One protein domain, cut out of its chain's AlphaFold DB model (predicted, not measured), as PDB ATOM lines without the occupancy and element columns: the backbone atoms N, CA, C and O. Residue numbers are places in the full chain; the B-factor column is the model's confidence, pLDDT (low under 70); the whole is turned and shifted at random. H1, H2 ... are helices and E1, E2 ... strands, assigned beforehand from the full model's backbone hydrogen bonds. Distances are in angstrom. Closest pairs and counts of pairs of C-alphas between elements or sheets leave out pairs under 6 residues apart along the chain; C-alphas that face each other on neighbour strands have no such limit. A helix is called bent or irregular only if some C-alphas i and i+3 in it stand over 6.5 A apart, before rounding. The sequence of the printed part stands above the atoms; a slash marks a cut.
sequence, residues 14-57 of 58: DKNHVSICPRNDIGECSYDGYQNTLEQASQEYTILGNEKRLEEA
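What this domain is: This is residues 14 to 57 of the 58 residues of an uncharacterized protein of Vibrio coralliilyticus (UniProt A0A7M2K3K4). A small head, residues 14 to 32, is a loop holding the short strand E1 and the single-turn helix H1, and from it the chain folds back into one long helix, H2, whose far part sticks out as an arm, residues 39 to 57 standing free. The printed part has 44 residues with one named strand and two named helices, in the order E1, H1, H2, and its class is mostly helix. It is extended, with a radius of gyration of the C-alphas of 15.7 A, and spans 51 by 17 by 7 A, a rod whose length is mostly that of H2.

How they stand to each other: Residues 14 to 15 pair with residues 18 to 19 of E1, residues 18 to 20, antiparallel. E1 pairs with no named strand. E1 and H1, residues 22 to 25, meet only through their link, which is tight, with 1 residue between them. A short link of 7 residues joins H1 to H2, residues 33 to 55, and these two helices are apart. E1 and H2 have 6 pairs of C-alphas within 8 A, the closest being those of Ile 20 and Gly 33, 4.8 A apart. In H2, 18 of 19 O i to N i+4 pairs are within hydrogen-bond range; H1 is too short for such a pair.

Where its parts are: E1 begins at C-alpha 18, (184.018, 125.190, 174.208), and is 6.1 A long from first to last C-alpha. H1 measures 5.6 A in the same way. H2 runs 34.0 A, from C-alpha 33 at (188.993, 128.913, 174.702) to C-alpha 55 at (162.277, 146.707, 163.606), and is not bent.

The domain as a whole: The two C-alphas farthest apart are those of Ile 26 and Ala 57, 51.2 A. The printed part has no cut and no long link. Its mean pLDDT is 75.0, and residues 39 to 57 are under 70, low confidence in this model.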
ATOM      1  N   ASP A  14     187.050 119.306 173.351       86.75
ATOM      2  CA  ASP A  14     185.748 119.949 173.514       86.75
ATOM      3  C   ASP A  14     185.231 119.726 174.938       86.75
ATOM      4  O   ASP A  14     185.165 118.598 175.435       86.75
ATOM      5  N   LYS A  15     184.901 120.813 175.628       84.38
ATOM      6  CA  LYS A  15     184.395 120.799 176.999       84.38
ATOM      7  C   LYS A  15     183.283 121.827 177.090       84.38
ATOM      8  O   LYS A  15     183.515 123.015 176.903       84.38
ATOM      9  N   ASN A  16     182.074 121.371 177.405       81.94
ATOM     10  CA  ASN A  16     180.911 122.243 177.572       81.94
ATOM     11  C   ASN A  16     180.635 123.139 176.340       81.94
ATOM     12  O   ASN A  16     180.319 124.315 176.499       81.94
ATOM     13  N   HIS A  17     180.783 122.584 175.127       80.50
ATOM     14  CA  HIS A  17     180.687 123.284 173.833       80.50
ATOM     15  C   HIS A  17     181.790 124.321 173.558       80.50
ATOM     16  O   HIS A  17     181.694 125.087 172.599       80.50
ATOM     17  N   VAL A  18     182.844 124.336 174.373       83.75
ATOM     18  CA  VAL A  18     184.018 125.190 174.208       83.75
ATOM     19  C   VAL A  18     185.199 124.326 173.802       83.75
ATOM     20  O   VAL A  18     185.525 123.343 174.468       83.75
ATOM     21  N   SER A  19     185.886 124.711 172.731       86.75
ATOM     22  CA  SER A  19     187.129 124.053 172.337       86.75
ATOM     23  C   SER A  19     188.296 124.644 173.128       86.75
ATOM     24  O   SER A  19     188.556 125.845 173.075       86.75
ATOM     25  N   ILE A  20     189.022 123.797 173.854       87.50
ATOM     26  CA  ILE A  20     190.052 124.193 174.817       87.50
ATOM     27  C   ILE A  20     191.390 123.553 174.466       87.50
ATOM     28  O   ILE A  20     191.462 122.404 174.033       87.50
ATOM     29  N   CYS A  21     192.474 124.295 174.670       91.38
ATOM     30  CA  CYS A  21     193.818 123.764 174.498       91.38
ATOM     31  C   CYS A  21     194.238 122.982 175.756       91.38
ATOM     32  O   CYS A  21     194.322 123.587 176.826       91.38
ATOM     33  N   PRO A  22     194.582 121.684 175.666       89.94
ATOM     34  CA  PRO A  22     195.051 120.925 176.829       89.94
ATOM     35  C   PRO A  22     196.385 121.458 177.375       89.94
ATOM     36  O   PRO A  22     196.649 121.359 178.568       89.94
ATOM     37  N   ARG A  23     197.207 122.099 176.529       91.69
ATOM     38  CA  ARG A  23     198.452 122.747 176.970       91.69
ATOM     39  C   ARG A  23     198.243 124.034 177.758       91.69
ATOM     40  O   ARG A  23     199.180 124.487 178.407       91.69
ATOM     41  N   ASN A  24     197.042 124.612 177.716       89.12
ATOM     42  CA  ASN A  24     196.703 125.747 178.570       89.12
ATOM     43  C   ASN A  24     196.631 125.332 180.044       89.12
ATOM     44  O   ASN A  24     197.121 126.052 180.903       89.12
ATOM     45  N   ASP A  25     196.104 124.136 180.323       83.56
ATOM     46  CA  ASP A  25     195.945 123.601 181.684       83.56
ATOM     47  C   ASP A  25     197.295 123.409 182.402       83.56
ATOM     48  O   ASP A  25     197.433 123.712 183.583       83.56
ATOM     49  N   ILE A  26     198.323 122.994 181.655       88.50
ATOM     50  CA  ILE A  26     199.694 122.793 182.155       88.50
ATOM     51  C   ILE A  26     200.601 124.028 182.000       88.50
ATOM     52  O   ILE A  26     201.787 123.957 182.312       88.50
ATOM     53  N   GLY A  27     200.076 125.159 181.511       86.56
ATOM     54  CA  GLY A  27     200.823 126.417 181.367       86.56
ATOM     55  C   GLY A  27     201.817 126.480 180.197       86.56
ATOM     56  O   GLY A  27     202.607 127.415 180.112       86.56
ATOM     57  N   GLU A  28     201.782 125.519 179.273       90.06
ATOM     58  CA  GLU A  28     202.631 125.496 178.071       90.06
ATOM     59  C   GLU A  28     202.024 126.250 176.876       90.06
ATOM     60  O   GLU A  28     202.667 126.439 175.843       90.06
ATOM     61  N   CYS A  29     200.763 126.657 176.984       90.81
ATOM     62  CA  CYS A  29     200.061 127.434 175.976       90.81
ATOM     63  C   CYS A  29     199.223 128.511 176.662       90.81
ATOM     64  O   CYS A  29     198.666 128.272 177.721       90.81
ATOM     65  N   SER A  30     199.111 129.685 176.049       89.00
ATOM     66  CA  SER A  30     198.291 130.800 176.542       89.00
ATOM     67  C   SER A  30     196.905 130.865 175.891       89.00
ATOM     68  O   SER A  30     196.219 131.882 175.976       89.00
ATOM     69  N   TYR A  31     196.511 129.821 175.153       88.62
ATOM     70  CA  TYR A  31     195.221 129.791 174.472       88.62
ATOM     71  C   TYR A  31     194.086 129.509 175.460       88.62
ATOM     72  O   TYR A  31     193.920 128.369 175.901       88.62
ATOM     73  N   ASP A  32     193.256 130.520 175.716       83.12
ATOM     74  CA  ASP A  32     192.038 130.390 176.512       83.12
ATOM     75  C   ASP A  32     190.790 130.327 175.613       83.12
ATOM     76  O   ASP A  32     190.370 131.316 175.007       83.12
ATOM     77  N   GLY A  33     190.195 129.135 175.512       80.19
ATOM     78  CA  GLY A  33     188.993 128.913 174.702       80.19
ATOM     79  C   GLY A  33     187.729 129.553 175.285       80.19
ATOM     80  O   GLY A  33     186.798 129.872 174.543       80.19
ATOM     81  N   TYR A  34     187.684 129.794 176.599       81.44
ATOM     82  CA  TYR A  34     186.515 130.392 177.246       81.44
ATOM     83  C   TYR A  34     186.420 131.883 176.940       81.44
ATOM     84  O   TYR A  34     185.334 132.361 176.624       81.44
ATOM     85  N   GLN A  35     187.548 132.596 176.955       77.06
ATOM     86  CA  GLN A  35     187.616 134.003 176.549       77.06
ATOM     87  C   GLN A  35     187.082 134.203 175.127       77.06
ATOM     88  O   GLN A  35     186.239 135.068 174.899       77.06
ATOM     89  N   ASN A  36     187.496 133.351 174.184       71.38
ATOM     90  CA  ASN A  36     187.031 133.442 172.800       71.38
ATOM     91  C   ASN A  36     185.516 133.195 172.677       71.38
ATOM     92  O   ASN A  36     184.826 133.916 171.960       71.38
ATOM     93  N   THR A  37     184.986 132.226 173.431       72.94
ATOM     94  CA  THR A  37     183.552 131.898 173.401       72.94
ATOM     95  C   THR A  37     182.695 132.992 174.043       72.94
ATOM     96  O   THR A  37     181.623 133.317 173.536       72.94
ATOM     97  N   LEU A  38     183.162 133.600 175.141       71.00
ATOM     98  CA  LEU A  38     182.482 134.732 175.780       71.00
ATOM     99  C   LEU A  38     182.432 135.953 174.861       71.00
ATOM    100  O   LEU A  38     181.400 136.620 174.781       71.00
ATOM    101  N   GLU A  39     183.518 136.225 174.140       65.69
ATOM    102  CA  GLU A  39     183.571 137.333 173.190       65.69
ATOM    103  C   GLU A  39     182.593 137.110 172.027       65.69
ATOM    104  O   GLU A  39     181.818 138.009 171.702       65.69
ATOM    105  N   GLN A  40     182.516 135.887 171.491       66.12
ATOM    106  CA  GLN A  40     181.526 135.524 170.470       66.12
ATOM    107  C   GLN A  40     180.081 135.634 170.973       66.12
ATOM    108  O   GLN A  40     179.244 136.231 170.296       66.12
ATOM    109  N   ALA A  41     179.785 135.136 172.177       67.69
ATOM    110  CA  ALA A  41     178.454 135.266 172.766       67.69
ATOM    111  C   ALA A  41     178.070 136.743 172.966       67.69
ATOM    112  O   ALA A  41     176.953 137.146 172.649       67.69
ATOM    113  N   SER A  42     178.999 137.583 173.437       65.19
ATOM    114  CA  SER A  42     178.747 139.019 173.629       65.19
ATOM    115  C   SER A  42     178.420 139.748 172.317       65.19
ATOM    116  O   SER A  42     177.564 140.640 172.286       65.19
ATOM    117  N   GLN A  43     179.060 139.338 171.219       61.84
ATOM    118  CA  GLN A  43     178.797 139.873 169.887       61.84
ATOM    119  C   GLN A  43     177.422 139.432 169.386       61.84
ATOM    120  O   GLN A  43     176.673 140.263 168.879       61.84
ATOM    121  N   GLU A  44     177.048 138.170 169.604       61.62
ATOM    122  CA  GLU A  44     175.734 137.641 169.225       61.62
ATOM    123  C   GLU A  44     174.589 138.381 169.940       61.62
ATOM    124  O   GLU A  44     173.652 138.847 169.291       61.62
ATOM    125  N   TYR A  45     174.711 138.625 171.250       61.75
ATOM    126  CA  TYR A  45     173.740 139.442 171.994       61.75
ATOM    127  C   TYR A  45     173.656 140.888 171.490       61.75
ATOM    128  O   TYR A  45     172.577 141.484 171.477       61.75
ATOM    129  N   THR A  46     174.785 141.463 171.075       66.38
ATOM    130  CA  THR A  46     174.822 142.832 170.547       66.38
ATOM    131  C   THR A  46     174.113 142.921 169.198       66.38
ATOM    132  O   THR A  46     173.324 143.840 168.989       66.38
ATOM    133  N   ILE A  47     174.342 141.961 168.298       65.69
ATOM    134  CA  ILE A  47     173.706 141.911 166.975       65.69
ATOM    135  C   ILE A  47     172.182 141.793 167.122       65.69
ATOM    136  O   ILE A  47     171.467 142.671 166.641       65.69
ATOM    137  N   LEU A  48     171.699 140.827 167.914       62.72
ATOM    138  CA  LEU A  48     170.270 140.652 168.213       62.72
ATOM    139  C   LEU A  48     169.624 141.904 168.831       62.72
ATOM    140  O   LEU A  48     168.475 142.240 168.537       62.72
ATOM    141  N   GLY A  49     170.351 142.609 169.702       63.12
ATOM    142  CA  GLY A  49     169.880 143.858 170.303       63.12
ATOM    143  C   GLY A  49     169.763 145.014 169.305       63.12
ATOM    144  O   GLY A  49     168.893 145.873 169.457       63.12
ATOM    145  N   ASN A  50     170.616 145.040 168.281       62.75
ATOM    146  CA  ASN A  50     170.586 146.062 167.237       62.75
ATOM    147  C   ASN A  50     169.487 145.790 166.201       62.75
ATOM    148  O   ASN A  50     168.824 146.735 165.777       62.75
ATOM    149  N   GLU A  51     169.251 144.525 165.844       63.41
ATOM    150  CA  GLU A  51     168.178 144.126 164.921       63.41
ATOM    151  C   GLU A  51     166.792 144.482 165.478       63.41
ATOM    152  O   GLU A  51     166.000 145.127 164.790       63.41
ATOM    153  N   LYS A  52     166.539 144.209 166.769       59.41
ATOM    154  CA  LYS A  52     165.274 144.590 167.423       59.41
ATOM    155  C   LYS A  52     164.986 146.092 167.379       59.41
ATOM    156  O   LYS A  52     163.862 146.487 167.092       59.41
ATOM    157  N   ARG A  53     165.998 146.939 167.606       60.84
ATOM    158  CA  ARG A  53     165.825 148.403 167.553       60.84
ATOM    159  C   ARG A  53     165.486 148.919 166.156       60.84
ATOM    160  O   ARG A  53     164.884 149.981 166.050       60.84
ATOM    161  N   LEU A  54     165.913 148.219 165.106       60.03
ATOM    162  CA  LEU A  54     165.635 148.612 163.727       60.03
ATOM    163  C   LEU A  54     164.198 148.246 163.322       60.03
ATOM    164  O   LEU A  54     163.557 149.022 162.620       60.03
ATOM    165  N   GLU A  55     163.679 147.112 163.802       59.38
ATOM    166  CA  GLU A  55     162.277 146.707 163.606       59.38
ATOM    167  C   GLU A  55     161.283 147.610 164.350       59.38
ATOM    168  O   GLU A  55     160.220 147.906 163.819       59.38
ATOM    169  N   GLU A  56     161.627 148.098 165.545       59.31
ATOM    170  CA  GLU A  56     160.772 149.009 166.327       59.31
ATOM    171  C   GLU A  56     160.771 150.464 165.808       59.31
ATOM    172  O   GLU A  56     159.998 151.293 166.289       59.31
ATOM    173  N   ALA A  57     161.648 150.796 164.854       57.38
ATOM    174  CA  ALA A  57     161.791 152.137 164.283       57.38
ATOM    175  C   ALA A  57     161.008 152.349 162.970       57.38
ATOM    176  O   ALA A  57     161.147 153.412 162.356       57.38
TER     177      ALA A  57